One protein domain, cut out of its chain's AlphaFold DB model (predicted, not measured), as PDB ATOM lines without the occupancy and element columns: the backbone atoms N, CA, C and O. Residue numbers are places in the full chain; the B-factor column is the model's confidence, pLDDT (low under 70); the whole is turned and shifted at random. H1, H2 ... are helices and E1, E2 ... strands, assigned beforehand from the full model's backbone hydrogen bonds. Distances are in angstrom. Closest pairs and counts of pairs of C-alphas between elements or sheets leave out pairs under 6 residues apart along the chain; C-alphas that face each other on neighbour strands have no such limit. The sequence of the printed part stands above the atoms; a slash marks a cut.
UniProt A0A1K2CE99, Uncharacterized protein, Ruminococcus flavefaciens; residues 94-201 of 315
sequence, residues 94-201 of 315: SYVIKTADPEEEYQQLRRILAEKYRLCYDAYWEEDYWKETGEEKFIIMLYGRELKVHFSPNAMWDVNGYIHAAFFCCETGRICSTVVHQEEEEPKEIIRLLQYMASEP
ATOM      1  N   SER A  94     -23.784  46.039  -0.126       87.50
ATOM      2  CA  SER A  94     -23.619  46.343   1.297       87.50
ATOM      3  C   SER A  94     -24.801  45.792   2.082       87.50
ATOM      4  O   SER A  94     -25.955  46.092   1.778       87.50
ATOM      5  N   TYR A  95     -24.500  44.995   3.104       93.56
ATOM      6  CA  TYR A  95     -25.482  44.402   4.000       93.56
ATOM      7  C   TYR A  95     -25.373  45.053   5.371       93.56
ATOM      8  O   TYR A  95     -24.292  45.092   5.950       93.56
ATOM      9  N   VAL A  96     -26.487  45.556   5.904       94.81
ATOM     10  CA  VAL A  96     -26.514  46.197   7.224       94.81
ATOM     11  C   VAL A  96     -27.306  45.337   8.192       94.81
ATOM     12  O   VAL A  96     -28.519  45.205   8.042       94.81
ATOM     13  N   ILE A  97     -26.625  44.793   9.200       94.31
ATOM     14  CA  ILE A  97     -27.230  43.949  10.232       94.31
ATOM     15  C   ILE A  97     -27.364  44.789  11.503       94.31
ATOM     16  O   ILE A  97     -26.375  45.262  12.057       94.31
ATOM     17  N   LYS A  98     -28.609  45.040  11.927       92.69
ATOM     18  CA  LYS A  98     -28.937  45.923  13.067       92.69
ATOM     19  C   LYS A  98     -29.633  45.214  14.225       92.69
ATOM     20  O   LYS A  98     -30.037  45.879  15.177       92.69
ATOM     21  N   THR A  99     -29.860  43.909  14.112       90.69
ATOM     22  CA  THR A  99     -30.538  43.167  15.175       90.69
ATOM     23  C   THR A  99     -29.630  43.042  16.397       90.69
ATOM     24  O   THR A  99     -28.411  43.007  16.271       90.69
ATOM     25  N   ALA A 100     -30.245  43.034  17.577       87.50
ATOM     26  CA  ALA A 100     -29.573  42.757  18.844       87.50
ATOM     27  C   ALA A 100     -29.801  41.308  19.304       87.50
ATOM     28  O   ALA A 100     -29.244  40.905  20.323       87.50
ATOM     29  N   ASP A 101     -30.643  40.545  18.595       95.25
ATOM     30  CA  ASP A 101     -30.877  39.132  18.873       95.25
ATOM     31  C   ASP A 101     -29.764  38.279  18.238       95.25
ATOM     32  O   ASP A 101     -29.625  38.291  17.009       95.25
ATOM     33  N   PRO A 102     -28.968  37.532  19.030       92.56
ATOM     34  CA  PRO A 102     -27.849  36.757  18.499       92.56
ATOM     35  C   PRO A 102     -28.265  35.674  17.497       92.56
ATOM     36  O   PRO A 102     -27.509  35.377  16.574       92.56
ATOM     37  N   GLU A 103     -29.453  35.083  17.662       95.56
ATOM     38  CA  GLU A 103     -29.950  34.055  16.743       95.56
ATOM     39  C   GLU A 103     -30.362  34.676  15.406       95.56
ATOM     40  O   GLU A 103     -29.941  34.208  14.348       95.56
ATOM     41  N   GLU A 104     -31.128  35.770  15.423       96.38
ATOM     42  CA  GLU A 104     -31.468  36.501  14.202       96.38
ATOM     43  C   GLU A 104     -30.214  37.001  13.467       96.38
ATOM     44  O   GLU A 104     -30.125  36.876  12.242       96.38
ATOM     45  N   GLU A 105     -29.227  37.530  14.195       96.88
ATOM     46  CA  GLU A 105     -27.951  37.968  13.627       96.88
ATOM     47  C   GLU A 105     -27.226  36.812  12.932       96.88
ATOM     48  O   GLU A 105     -26.820  36.937  11.770       96.88
ATOM     49  N   TYR A 106     -27.120  35.670  13.619       96.75
ATOM     50  CA  TYR A 106     -26.512  34.459  13.084       96.75
ATOM     51  C   TYR A 106     -27.212  34.009  11.798       96.75
ATOM     52  O   TYR A 106     -26.546  33.761  10.792       96.75
ATOM     53  N   GLN A 107     -28.549  33.960  11.781       97.12
ATOM     54  CA  GLN A 107     -29.303  33.540  10.596       97.12
ATOM     55  C   GLN A 107     -29.151  34.524   9.425       97.12
ATOM     56  O   GLN A 107     -29.057  34.097   8.270       97.12
ATOM     57  N   GLN A 108     -29.085  35.833   9.691       97.31
ATOM     58  CA  GLN A 108     -28.827  36.831   8.650       97.31
ATOM     59  C   GLN A 108     -27.425  36.675   8.053       97.31
ATOM     60  O   GLN A 108     -27.299  36.611   6.827       97.31
ATOM     61  N   LEU A 109     -26.394  36.566   8.900       97.19
ATOM     62  CA  LEU A 109     -25.015  36.331   8.466       97.19
ATOM     63  C   LEU A 109     -24.914  35.035   7.664       97.19
ATOM     64  O   LEU A 109     -24.411  35.048   6.542       97.19
ATOM     65  N   ARG A 110     -25.462  33.934   8.187       97.25
ATOM     66  CA  ARG A 110     -25.501  32.634   7.515       97.25
ATOM     67  C   ARG A 110     -26.084  32.741   6.111       97.25
ATOM     68  O   ARG A 110     -25.449  32.287   5.163       97.25
ATOM     69  N   ARG A 111     -27.263  33.356   5.967       96.00
ATOM     70  CA  ARG A 111     -27.936  33.504   4.668       96.00
ATOM     71  C   ARG A 111     -27.087  34.300   3.678       96.00
ATOM     72  O   ARG A 111     -26.926  33.855   2.549       96.00
ATOM     73  N   ILE A 112     -26.551  35.448   4.102       95.56
ATOM     74  CA  ILE A 112     -25.721  36.308   3.244       95.56
ATOM     75  C   ILE A 112     -24.474  35.549   2.790       95.56
ATOM     76  O   ILE A 112     -24.181  35.500   1.601       95.56
ATOM     77  N   LEU A 113     -23.749  34.932   3.725       95.81
ATOM     78  CA  LEU A 113     -22.503  34.232   3.418       95.81
ATOM     79  C   LEU A 113     -22.756  33.053   2.475       95.81
ATOM     80  O   LEU A 113     -22.081  32.961   1.453       95.81
ATOM     81  N   ALA A 114     -23.752  32.212   2.782       93.88
ATOM     82  CA  ALA A 114     -24.103  31.044   1.976       93.88
ATOM     83  C   ALA A 114     -24.550  31.402   0.563       93.88
ATOM     84  O   ALA A 114     -24.164  30.729  -0.387       93.88
ATOM     85  N   GLU A 115     -25.320  32.477   0.403       92.44
ATOM     86  CA  GLU A 115     -25.655  32.994  -0.920       92.44
ATOM     87  C   GLU A 115     -24.385  33.377  -1.691       92.44
ATOM     88  O   GLU A 115     -24.229  32.980  -2.839       92.44
ATOM     89  N   LYS A 116     -23.458  34.107  -1.061       91.56
ATOM     90  CA  LYS A 116     -22.301  34.676  -1.761       91.56
ATOM     91  C   LYS A 116     -21.222  33.662  -2.111       91.56
ATOM     92  O   LYS A 116     -20.843  33.596  -3.272       91.56
ATOM     93  N   TYR A 117     -20.731  32.829  -1.192       90.50
ATOM     94  CA  TYR A 117     -19.672  31.886  -1.596       90.50
ATOM     95  C   TYR A 117     -20.162  30.829  -2.601       90.50
ATOM     96  O   TYR A 117     -19.351  30.295  -3.349       90.50
ATOM     97  N   ARG A 118     -21.475  30.559  -2.687       89.62
ATOM     98  CA  ARG A 118     -22.052  29.668  -3.712       89.62
ATOM     99  C   ARG A 118     -22.022  30.258  -5.117       89.62
ATOM    100  O   ARG A 118     -22.001  29.497  -6.078       89.62
ATOM    101  N   LEU A 119     -22.007  31.586  -5.230       86.00
ATOM    102  CA  LEU A 119     -21.857  32.287  -6.505       86.00
ATOM    103  C   LEU A 119     -20.410  32.296  -7.005       86.00
ATOM    104  O   LEU A 119     -20.183  32.674  -8.146       86.00
ATOM    105  N   CYS A 120     -19.434  31.889  -6.188       86.06
ATOM    106  CA  CYS A 120     -18.055  31.763  -6.646       86.06
ATOM    107  C   CYS A 120     -17.894  30.533  -7.553       86.06
ATOM    108  O   CYS A 120     -18.456  29.471  -7.281       86.06
ATOM    109  N   TYR A 121     -17.105  30.680  -8.615       78.81
ATOM    110  CA  TYR A 121     -16.744  29.623  -9.562       78.81
ATOM    111  C   TYR A 121     -15.374  29.904 -10.173       78.81
ATOM    112  O   TYR A 121     -14.863  31.008 -10.051       78.81
ATOM    113  N   ASP A 122     -14.760  28.933 -10.840       73.31
ATOM    114  CA  ASP A 122     -13.575  29.214 -11.650       73.31
ATOM    115  C   ASP A 122     -13.994  29.639 -13.068       73.31
ATOM    116  O   ASP A 122     -14.550  28.848 -13.831       73.31
ATOM    117  N   ALA A 123     -13.744  30.905 -13.404       67.06
ATOM    118  CA  ALA A 123     -14.131  31.529 -14.666       67.06
ATOM    119  C   ALA A 123     -13.009  31.558 -15.728       67.06
ATOM    120  O   ALA A 123     -13.137  32.263 -16.730       67.06
ATOM    121  N   TYR A 124     -11.892  30.836 -15.538       62.47
ATOM    122  CA  TYR A 124     -10.644  31.030 -16.306       62.47
ATOM    123  C   TYR A 124     -10.676  30.755 -17.831       62.47
ATOM    124  O   TYR A 124      -9.623  30.803 -18.471       62.47
ATOM    125  N   TRP A 125     -11.831  30.527 -18.461       55.50
ATOM    126  CA  TRP A 125     -11.906  30.068 -19.857       55.50
ATOM    127  C   TRP A 125     -12.789  30.902 -20.801       55.50
ATOM    128  O   TRP A 125     -12.926  30.527 -21.965       55.50
ATOM    129  N   GLU A 126     -13.334  32.042 -20.362       59.72
ATOM    130  CA  GLU A 126     -14.265  32.849 -21.174       59.72
ATOM    131  C   GLU A 126     -13.667  34.152 -21.745       59.72
ATOM    132  O   GLU A 126     -12.770  34.782 -21.169       59.72
ATOM    133  N   GLU A 127     -14.183  34.586 -22.904       63.72
ATOM    134  CA  GLU A 127     -13.937  35.938 -23.416       63.72
ATOM    135  C   GLU A 127     -14.554  36.943 -22.433       63.72
ATOM    136  O   GLU A 127     -15.739  36.883 -22.141       63.72
ATOM    137  N   ASP A 128     -13.745  37.869 -21.913       69.56
ATOM    138  CA  ASP A 128     -14.106  38.760 -20.802       69.56
ATOM    139  C   ASP A 128     -14.240  38.099 -19.415       69.56
ATOM    140  O   ASP A 128     -14.929  38.644 -18.554       69.56
ATOM    141  N   TYR A 129     -13.489  37.025 -19.129       66.94
ATOM    142  CA  TYR A 129     -13.360  36.427 -17.777       66.94
ATOM    143  C   TYR A 129     -13.145  37.447 -16.632       66.94
ATOM    144  O   TYR A 129     -13.408  37.187 -15.463       66.94
ATOM    145  N   TRP A 130     -12.634  38.639 -16.948       73.81
ATOM    146  CA  TRP A 130     -12.413  39.730 -16.002       73.81
ATOM    147  C   TRP A 130     -13.699  40.465 -15.571       73.81
ATOM    148  O   TRP A 130     -13.651  41.200 -14.583       73.81
ATOM    149  N   LYS A 131     -14.829  40.285 -16.271       74.19
ATOM    150  CA  LYS A 131     -16.167  40.764 -15.863       74.19
ATOM    151  C   LYS A 131     -16.803  39.837 -14.834       74.19
ATOM    152  O   LYS A 131     -17.412  40.289 -13.869       74.19
ATOM    153  N   GLU A 132     -16.621  38.546 -15.053       66.50
ATOM    154  CA  GLU A 132     -17.222  37.445 -14.315       66.50
ATOM    155  C   GLU A 132     -16.136  36.729 -13.539       66.50
ATOM    156  O   GLU A 132     -15.631  35.683 -13.910       66.50
ATOM    157  N   THR A 133     -15.670  37.364 -12.478       62.66
ATOM    158  CA  THR A 133     -14.382  36.964 -11.912       62.66
ATOM    159  C   THR A 133     -14.406  35.675 -11.112       62.66
ATOM    160  O   THR A 133     -13.378  35.317 -10.549       62.66
ATOM    161  N   GLY A 134     -15.567  35.022 -11.002       72.69
ATOM    162  CA  GLY A 134     -15.707  33.836 -10.169       72.69
ATOM    163  C   GLY A 134     -15.529  34.101  -8.668       72.69
ATOM    164  O   GLY A 134     -15.453  33.175  -7.867       72.69
ATOM    165  N   GLU A 135     -15.446  35.378  -8.286       83.44
ATOM    166  CA  GLU A 135     -15.163  35.883  -6.948       83.44
ATOM    167  C   GLU A 135     -16.278  36.822  -6.499       83.44
ATOM    168  O   GLU A 135     -16.728  37.670  -7.272       83.44
ATOM    169  N   GLU A 136     -16.606  36.790  -5.211       86.12
ATOM    170  CA  GLU A 136     -17.598  37.674  -4.604       86.12
ATOM    171  C   GLU A 136     -16.949  38.665  -3.643       86.12
ATOM    172  O   GLU A 136     -16.144  38.298  -2.786       86.12
ATOM    173  N   LYS A 137     -17.315  39.945  -3.759       87.50
ATOM    174  CA  LYS A 137     -16.824  41.019  -2.883       87.50
ATOM    175  C   LYS A 137     -17.977  41.878  -2.400       87.50
ATOM    176  O   LYS A 137     -18.743  42.410  -3.198       87.50
ATOM    177  N   PHE A 138     -18.093  42.043  -1.090       89.81
ATOM    178  CA  PHE A 138     -19.196  42.786  -0.481       89.81
ATOM    179  C   PHE A 138     -18.814  43.333   0.897       89.81
ATOM    180  O   PHE A 138     -17.723  43.090   1.413       89.81
ATOM    181  N   ILE A 139     -19.714  44.125   1.478       91.31
ATOM    182  CA  ILE A 139     -19.579  44.661   2.833       91.31
ATOM    183  C   ILE A 139     -20.617  44.044   3.749       91.31
ATOM    184  O   ILE A 139     -21.790  43.961   3.380       91.31
ATOM    185  N   ILE A 140     -20.213  43.773   4.982       95.25
ATOM    186  CA  ILE A 140     -21.129  43.630   6.105       95.25
ATOM    187  C   ILE A 140     -20.890  44.794   7.073       95.25
ATOM    188  O   ILE A 140     -19.783  44.980   7.571       95.25
ATOM    189  N   MET A 141     -21.938  45.570   7.346       95.06
ATOM    190  CA  MET A 141     -21.975  46.510   8.460       95.06
ATOM    191  C   MET A 141     -22.499  45.774   9.695       95.06
ATOM    192  O   MET A 141     -23.695  45.472   9.760       95.06
ATOM    193  N   LEU A 142     -21.613  45.485  10.651       94.69
ATOM    194  CA  LEU A 142     -21.914  44.745  11.882       94.69
ATOM    195  C   LEU A 142     -21.366  45.509  13.091       94.69
ATOM    196  O   LEU A 142     -20.237  45.987  13.054       94.69
ATOM    197  N   TYR A 143     -22.180  45.683  14.137       92.75
ATOM    198  CA  TYR A 143     -21.838  46.470  15.339       92.75
ATOM    199  C   TYR A 143     -21.278  47.873  15.047       92.75
ATOM    200  O   TYR A 143     -20.414  48.382  15.754       92.75
ATOM    201  N   GLY A 144     -21.780  48.512  13.986       88.56
ATOM    202  CA  GLY A 144     -21.332  49.842  13.563       88.56
ATOM    203  C   GLY A 144     -20.014  49.859  12.782       88.56
ATOM    204  O   GLY A 144     -19.530  50.946  12.483       88.56
ATOM    205  N   ARG A 145     -19.460  48.697  12.416       90.25
ATOM    206  CA  ARG A 145     -18.185  48.574  11.692       90.25
ATOM    207  C   ARG A 145     -18.333  48.107  10.269       90.25
ATOM    208  O   ARG A 145     -19.190  47.272   9.985       90.25
ATOM    209  N   GLU A 146     -17.444  48.591   9.410       91.62
ATOM    210  CA  GLU A 146     -17.339  48.150   8.027       91.62
ATOM    211  C   GLU A 146     -16.404  46.934   7.888       91.62
ATOM    212  O   GLU A 146     -15.177  47.055   7.880       91.62
ATOM    213  N   LEU A 147     -16.985  45.746   7.696       92.44
ATOM    214  CA  LEU A 147     -16.242  44.535   7.349       92.44
ATOM    215  C   LEU A 147     -16.279  44.315   5.836       92.44
ATOM    216  O   LEU A 147     -17.338  44.079   5.251       92.44
ATOM    217  N   LYS A 148     -15.113  44.361   5.191       91.25
ATOM    218  CA  LYS A 148     -14.947  43.976   3.787       91.25
ATOM    219  C   LYS A 148     -14.768  42.466   3.704       91.25
ATOM    220  O   LYS A 148     -13.896  41.921   4.375       91.25
ATOM    221  N   VAL A 149     -15.575  41.816   2.872       92.31
ATOM    222  CA  VAL A 149     -15.546  40.369   2.639       92.31
ATOM    223  C   VAL A 149     -15.178  40.106   1.185       92.31
ATOM    224  O   VAL A 149     -15.727  40.736   0.280       92.31
ATOM    225  N   HIS A 150     -14.253  39.176   0.970       90.62
ATOM    226  CA  HIS A 150     -13.846  38.695  -0.343       90.62
ATOM    227  C   HIS A 150     -13.815  37.169  -0.340       90.62
ATOM    228  O   HIS A 150     -13.084  36.553   0.431       90.62
ATOM    229  N   PHE A 151     -14.606  36.574  -1.221       90.75
ATOM    230  CA  PHE A 151     -14.564  35.161  -1.551       90.75
ATOM    231  C   PHE A 151     -13.920  34.967  -2.919       90.75
ATOM    232  O   PHE A 151     -14.247  35.677  -3.870       90.75
ATOM    233  N   SER A 152     -13.010  34.004  -3.016       87.88
ATOM    234  CA  SER A 152     -12.361  33.624  -4.269       87.88
ATOM    235  C   SER A 152     -12.151  32.115  -4.346       87.88
ATOM    236  O   SER A 152     -11.969  31.489  -3.299       87.88
ATOM    237  N   PRO A 153     -12.104  31.512  -5.544       86.44
ATOM    238  CA  PRO A 153     -11.713  30.115  -5.692       86.44
ATOM    239  C   PRO A 153     -10.369  29.852  -5.000       86.44
ATOM    240  O   PRO A 153      -9.424  30.638  -5.119       86.44
ATOM    241  N   ASN A 154     -10.288  28.784  -4.204       85.88
ATOM    242  CA  ASN A 154      -9.035  28.371  -3.578       85.88
ATOM    243  C   ASN A 154      -8.117  27.700  -4.616       85.88
ATOM    244  O   ASN A 154      -8.585  27.171  -5.617       85.88
ATOM    245  N   ALA A 155      -6.812  27.623  -4.342       79.12
ATOM    246  CA  ALA A 155      -5.871  26.860  -5.167       79.12
ATOM    247  C   ALA A 155      -6.262  25.375  -5.357       79.12
ATOM    248  O   ALA A 155      -5.816  24.746  -6.310       79.12
ATOM    249  N   MET A 156      -7.081  24.817  -4.459       75.88
ATOM    250  CA  MET A 156      -7.615  23.454  -4.546       75.88
ATOM    251  C   MET A 156      -9.027  23.368  -5.150       75.88
ATOM    252  O   MET A 156      -9.619  22.293  -5.113       75.88
ATOM    253  N   TRP A 157      -9.564  24.457  -5.710       81.00
ATOM    254  CA  TRP A 157     -10.922  24.534  -6.268       81.00
ATOM    255  C   TRP A 157     -11.298  23.320  -7.130       81.00
ATOM    256  O   TRP A 157     -12.299  22.662  -6.853       81.00
ATOM    257  N   ASP A 158     -10.447  22.954  -8.090       76.88
ATOM    258  CA  ASP A 158     -10.694  21.840  -9.019       76.88
ATOM    259  C   ASP A 158     -10.817  20.466  -8.343       76.88
ATOM    260  O   ASP A 158     -11.370  19.526  -8.913       76.88
ATOM    261  N   VAL A 159     -10.272  20.317  -7.133       78.38
ATOM    262  CA  VAL A 159     -10.226  19.039  -6.413       78.38
ATOM    263  C   VAL A 159     -11.429  18.879  -5.488       78.38
ATOM    264  O   VAL A 159     -11.891  17.759  -5.270       78.38
ATOM    265  N   ASN A 160     -11.902  19.970  -4.886       81.25
ATOM    266  CA  ASN A 160     -12.842  19.901  -3.764       81.25
ATOM    267  C   ASN A 160     -13.690  21.166  -3.551       81.25
ATOM    268  O   ASN A 160     -14.288  21.301  -2.491       81.25
ATOM    269  N   GLY A 161     -13.740  22.098  -4.507       83.06
ATOM    270  CA  GLY A 161     -14.652  23.246  -4.461       83.06
ATOM    271  C   GLY A 161     -14.441  24.192  -3.274       83.06
ATOM    272  O   GLY A 161     -15.378  24.881  -2.865       83.06
ATOM    273  N   TYR A 162     -13.250  24.224  -2.664       89.75
ATOM    274  CA  TYR A 162     -12.993  25.167  -1.574       89.75
ATOM    275  C   TYR A 162     -12.911  26.603  -2.086       89.75
ATOM    276  O   TYR A 162     -12.249  26.917  -3.073       89.75
ATOM    277  N   ILE A 163     -13.525  27.491  -1.319       90.88
ATOM    278  CA  ILE A 163     -13.469  28.935  -1.460       90.88
ATOM    279  C   ILE A 163     -12.523  29.481  -0.403       90.88
ATOM    280  O   ILE A 163     -12.640  29.176   0.783       90.88
ATOM    281  N   HIS A 164     -11.577  30.303  -0.833       91.06
ATOM    282  CA  HIS A 164     -10.813  31.156   0.056       91.06
ATOM    283  C   HIS A 164     -11.679  32.342   0.483       91.06
ATOM    284  O   HIS A 164     -12.276  33.027  -0.346       91.06
ATOM    285  N   ALA A 165     -11.736  32.581   1.788       92.94
ATOM    286  CA  ALA A 165     -12.502  33.647   2.401       92.94
ATOM    287  C   ALA A 165     -11.567  34.615   3.115       92.94
ATOM    288  O   ALA A 165     -10.904  34.229   4.073       92.94
ATOM    289  N   ALA A 166     -11.524  35.864   2.662       91.94
ATOM    290  CA  ALA A 166     -10.727  36.934   3.239       91.94
ATOM    291  C   ALA A 166     -11.623  38.048   3.789       91.94
ATOM    292  O   ALA A 166     -12.591  38.477   3.157       91.94
ATOM    293  N   PHE A 167     -11.269  38.542   4.969       92.75
ATOM    294  CA  PHE A 167     -12.012  39.541   5.721       92.75
ATOM    295  C   PHE A 167     -11.078  40.665   6.152       92.75
ATOM    296  O   PHE A 167      -9.961  40.413   6.609       92.75
ATOM    297  N   PHE A 168     -11.550  41.906   6.062       89.81
ATOM    298  CA  PHE A 168     -10.806  43.078   6.510       89.81
ATOM    299  C   PHE A 168     -11.709  44.074   7.239       89.81
ATOM    300  O   PHE A 168     -12.714  44.521   6.688       89.81
ATOM    301  N   CYS A 169     -11.330  44.443   8.463       89.81
ATOM    302  CA  CYS A 169     -11.954  45.519   9.234       89.81
ATOM    303  C   CYS A 169     -11.125  46.796   9.058       89.81
ATOM    304  O   CYS A 169      -9.980  46.854   9.507       89.81
ATOM    305  N   CYS A 170     -11.679  47.821   8.404       79.44
ATOM    306  CA  CYS A 170     -10.922  49.044   8.100       79.44
ATOM    307  C   CYS A 170     -10.580  49.837   9.369       79.44
ATOM    308  O   CYS A 170      -9.544  50.492   9.455       79.44
ATOM    309  N   GLU A 171     -11.465  49.782  10.358       84.12
ATOM    310  CA  GLU A 171     -11.367  50.498  11.618       84.12
ATOM    311  C   GLU A 171     -10.220  49.958  12.469       84.12
ATOM    312  O   GLU A 171      -9.369  50.740  12.893       84.12
ATOM    313  N   THR A 172     -10.146  48.634  12.647       85.31
ATOM    314  CA  THR A 172      -9.123  47.984  13.484       85.31
ATOM    315  C   THR A 172      -7.908  47.498  12.700       85.31
ATOM    316  O   THR A 172      -6.878  47.171  13.285       85.31
ATOM    317  N   GLY A 173      -7.956  47.521  11.364       84.69
ATOM    318  CA  GLY A 173      -6.867  47.047  10.502       84.69
ATOM    319  C   GLY A 173      -6.679  45.532  10.567       84.69
ATOM    320  O   GLY A 173      -5.656  45.014  10.126       84.69
ATOM    321  N   ARG A 174      -7.645  44.812  11.143       88.25
ATOM    322  CA  ARG A 174      -7.596  43.365  11.296       88.25
ATOM    323  C   ARG A 174      -7.887  42.681   9.970       88.25
ATOM    324  O   ARG A 174      -8.908  42.964   9.342       88.25
ATOM    325  N   ILE A 175      -7.010  41.762   9.590       88.75
ATOM    326  CA  ILE A 175      -7.153  40.884   8.434       88.75
ATOM    327  C   ILE A 175      -7.334  39.464   8.958       88.75
ATOM    328  O   ILE A 175      -6.558  39.005   9.794       88.75
ATOM    329  N   CYS A 176      -8.341  38.764   8.458       90.44
ATOM    330  CA  CYS A 176      -8.523  37.342   8.712       90.44
ATOM    331  C   CYS A 176      -8.728  36.635   7.374       90.44
ATOM    332  O   CYS A 176      -9.430  37.163   6.513       90.44
ATOM    333  N   SER A 177      -8.172  35.444   7.188       89.75
ATOM    334  CA  SER A 177      -8.557  34.587   6.072       89.75
ATOM    335  C   SER A 177      -8.658  33.121   6.459       89.75
ATOM    336  O   SER A 177      -8.006  32.649   7.383       89.75
ATOM    337  N   THR A 178      -9.547  32.406   5.785       92.38
ATOM    338  CA  THR A 178      -9.826  30.991   6.018       92.38
ATOM    339  C   THR A 178     -10.378  30.356   4.741       92.38
ATOM    340  O   THR A 178     -10.356  30.973   3.673       92.38
ATOM    341  N   VAL A 179     -10.866  29.122   4.830       91.00
ATOM    342  CA  VAL A 179     -11.511  28.415   3.722       91.00
ATOM    343  C   VAL A 179     -12.911  27.950   4.105       91.00
ATOM    344  O   VAL A 179     -13.187  27.646   5.262       91.00
ATOM    345  N   VAL A 180     -13.798  27.885   3.117       92.38
ATOM    346  CA  VAL A 180     -15.153  27.339   3.243       92.38
ATOM    347  C   VAL A 180     -15.469  26.501   2.014       92.38
ATOM    348  O   VAL A 180     -15.054  26.840   0.911       92.38
ATOM    349  N   HIS A 181     -16.149  25.374   2.190       91.44
ATOM    350  CA  HIS A 181     -16.580  24.555   1.060       91.44
ATOM    351  C   HIS A 181     -17.746  25.246   0.332       91.44
ATOM    352  O   HIS A 181     -18.616  25.808   0.994       91.44
ATOM    353  N   GLN A 182     -17.805  25.191  -1.005       89.44
ATOM    354  CA  GLN A 182     -18.868  25.856  -1.780       89.44
ATOM    355  C   GLN A 182     -20.282  25.422  -1.349       89.44
ATOM    356  O   GLN A 182     -21.210  26.227  -1.326       89.44
ATOM    357  N   GLU A 183     -20.444  24.153  -0.974       90.06
ATOM    358  CA  GLU A 183     -21.724  23.584  -0.526       90.06
ATOM    359  C   GLU A 183     -21.969  23.692   0.987       90.06
ATOM    360  O   GLU A 183     -22.948  23.133   1.476       90.06
ATOM    361  N   GLU A 184     -21.115  24.391   1.744       92.62
ATOM    362  CA  GLU A 184     -21.359  24.613   3.173       92.62
ATOM    363  C   GLU A 184     -22.759  25.228   3.380       92.62
ATOM    364  O   GLU A 184     -23.272  25.986   2.550       92.62
ATOM    365  N   GLU A 185     -23.429  24.848   4.465       92.44
ATOM    366  CA  GLU A 185     -24.736  25.401   4.835       92.44
ATOM    367  C   GLU A 185     -24.666  26.196   6.135       92.44
ATOM    368  O   GLU A 185     -25.491  27.081   6.367       92.44
ATOM    369  N   GLU A 186     -23.689  25.889   6.986       93.25
ATOM    370  CA  GLU A 186     -23.512  26.413   8.333       93.25
ATOM    371  C   GLU A 186     -22.063  26.904   8.513       93.25
ATOM    372  O   GLU A 186     -21.275  26.271   9.220       93.25
ATOM    373  N   PRO A 187     -21.687  28.054   7.915       93.44
ATOM    374  CA  PRO A 187     -20.328  28.601   7.958       93.44
ATOM    375  C   PRO A 187     -19.991  29.224   9.332       93.44
ATOM    376  O   PRO A 187     -19.639  30.401   9.439       93.44
ATOM    377  N   LYS A 188     -20.109  28.435  10.407       93.69
ATOM    378  CA  LYS A 188     -20.013  28.853  11.818       93.69
ATOM    379  C   LYS A 188     -18.714  29.572  12.143       93.69
ATOM    380  O   LYS A 188     -18.743  30.591  12.827       93.69
ATOM    381  N   GLU A 189     -17.589  29.059  11.657       91.00
ATOM    382  CA  GLU A 189     -16.283  29.648  11.955       91.00
ATOM    383  C   GLU A 189     -16.115  31.017  11.285       91.00
ATOM    384  O   GLU A 189     -15.661  31.958  11.930       91.00
ATOM    385  N   ILE A 190     -16.587  31.183  10.044       94.69
ATOM    386  CA  ILE A 190     -16.599  32.494   9.376       94.69
ATOM    387  C   ILE A 190     -17.484  33.484  10.139       94.69
ATOM    388  O   ILE A 190     -17.078  34.623  10.362       94.69
ATOM    389  N   ILE A 191     -18.674  33.055  10.568       96.31
ATOM    390  CA  ILE A 191     -19.593  33.909  11.333       96.31
ATOM    391  C   ILE A 191     -18.936  34.371  12.638       96.31
ATOM    392  O   ILE A 191     -18.909  35.569  12.914       96.31
ATOM    393  N   ARG A 192     -18.336  33.444  13.396       93.88
ATOM    394  CA  ARG A 192     -17.605  33.766  14.630       93.88
ATOM    395  C   ARG A 192     -16.469  34.751  14.383       93.88
ATOM    396  O   ARG A 192     -16.293  35.675  15.172       93.88
ATOM    397  N   LEU A 193     -15.714  34.582  13.296       93.31
ATOM    398  CA  LEU A 193     -14.634  35.500  12.932       93.31
ATOM    399  C   LEU A 193     -15.163  36.905  12.643       93.31
ATOM    400  O   LEU A 193     -14.619  37.869  13.175       93.31
ATOM    401  N   LEU A 194     -16.237  37.034  11.861       95.19
ATOM    402  CA  LEU A 194     -16.850  38.331  11.559       95.19
ATOM    403  C   LEU A 194     -17.371  39.020  12.825       95.19
ATOM    404  O   LEU A 194     -17.099  40.201  13.031       95.19
ATOM    405  N   GLN A 195     -18.058  38.281  13.699       95.00
ATOM    406  CA  GLN A 195     -18.533  38.793  14.989       95.00
ATOM    407  C   GLN A 195     -17.368  39.244  15.873       95.00
ATOM    408  O   GLN A 195     -17.389  40.345  16.423       95.00
ATOM    409  N   TYR A 196     -16.308  38.439  15.959       91.88
ATOM    410  CA  TYR A 196     -15.123  38.779  16.735       91.88
ATOM    411  C   TYR A 196     -14.431  40.041  16.198       91.88
ATOM    412  O   TYR A 196     -14.158  40.961  16.968       91.88
ATOM    413  N   MET A 197     -14.243  40.147  14.877       92.88
ATOM    414  CA  MET A 197     -13.701  41.346  14.224       92.88
ATOM    415  C   MET A 197     -14.577  42.587  14.456       92.88
ATOM    416  O   MET A 197     -14.059  43.678  14.706       92.88
ATOM    417  N   ALA A 198     -15.903  42.437  14.402       93.00
ATOM    418  CA  ALA A 198     -16.836  43.529  14.665       93.00
ATOM    419  C   ALA A 198     -16.815  43.980  16.137       93.00
ATOM    420  O   ALA A 198     -16.987  45.162  16.416       93.00
ATOM    421  N   SER A 199     -16.589  43.051  17.070       91.94
ATOM    422  CA  SER A 199     -16.633  43.304  18.520       91.94
ATOM    423  C   SER A 199     -15.311  43.775  19.141       91.94
ATOM    424  O   SER A 199     -15.301  44.251  20.272       91.94
ATOM    425  N   GLU A 200     -14.190  43.631  18.429       90.06
ATOM    426  CA  GLU A 200     -12.853  44.020  18.899       90.06
ATOM    427  C   GLU A 200     -12.823  45.475  19.397       90.06
ATOM    428  O   GLU A 200     -13.411  46.314  18.751       90.06
ATOM    429  N   PRO A 201     -12.159  45.876  20.483       87.12
ATOM    430  CA  PRO A 201     -12.202  47.277  20.914       87.12
ATOM    431  C   PRO A 201     -11.394  48.225  19.995       87.12
ATOM    432  O   PRO A 201     -10.340  47.864  19.471       87.12
TER     433      PRO A 201
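Overview. This is residues 94 to 201 of the 315 residues of an uncharacterized protein of Ruminococcus flavefaciens (UniProt A0A1K2CE99). A strongly twisted sheet of five strands makes a wall, with two helices, H1 and H3, packed over one face at a steep tilt to each other and no named helix over the other face. At one end of the long axis residues 125 to 130, within the long link from H1 to E2, stick out free of the body, and the short helix H2 sits beyond the ends of E3 and E4. The printed part has 108 residues with three named helices and five named strands, in the order E1 H1 E2 E3 H2 E4 E5 H3, and its class is mixed, helices and strands. The sheet is mixed too, in the order E1 E2 E3 E4 E5, with E1 and E2 parallel and the other neighbours antiparallel. The whole is compact, with a radius of gyration of the C-alphas of 14.2 A, yet elongated in outline, 44 by 26 by 19 A.

Along the chain. In the sheet, E1 is residues 94 to 96, beginning at C-alpha 94 (-23.619, 46.343, 1.297), and E2 is residues 136 to 142. E3, residues 145 to 153, measures 26.2 A from first to last C-alpha; E4, residues 162 to 169, 23.1 A; E5, residues 174 to 181, 23.2 A. H1, residues 102 to 118, measures 24.0 A and begins at C-alpha 102 (-27.849, 36.757, 18.499). H2 is residues 157 to 160. H3, residues 188 to 199, measures 16.3 A and ends at C-alpha 199 (-16.633, 43.304, 18.520).

Arrangement. E1 and E5 are the edge strands. E1 and E2 are parallel at 25 degrees, with N 95 and O 139 2.9 A apart, within hydrogen-bond range. E2 and E3 form an antiparallel hairpin, with N 140 and O 147 at 2.9 A. E3 and E4 are antiparallel, with N 150 and O 166 at 2.8 A. E4 and E5 form another antiparallel hairpin, with N 165 and O 178 at 2.8 A. E1, H1 and E2 are a strand-helix-strand unit, two parallel neighbour strands with a helix between, and its crossover is right-handed. H1 and H3 are on the same face of the sheet, in two layers, helices over one face of a sheet. The closest C-alphas of H1 and E3 are those of Tyr 117 and Phe 151, 6.1 A; of H3 and E3, those of Arg 145 and Ala 198, 6.0 A. H1 touches H3 with residues 106 to 110 alone, and H3 touches H1 with residues 188 to 191 alone; the closest C-alphas are those of Leu 109 and Ile 191, 6.6 A. Their lines stand at a steep tilt of 62 degrees, opposite ways. H2 is only just not on the sheet, with 4 pairs of C-alphas within 10 A, and is apart from H1 and H3. In H3 every O i to N i+4 pair is within hydrogen-bond range, in H1 12 of 13, and H2 is too short for such a pair.

Size, cuts and confidence. The two C-alphas farthest apart are those of Glu 127 and Pro 201, 45.8 A. The printed part has no cut. The link from H1 to E2, residues 119 to 135, is long. The mean pLDDT of the printed part is 87.6, and residues 123 to 129 and 132 to 133 are under 70.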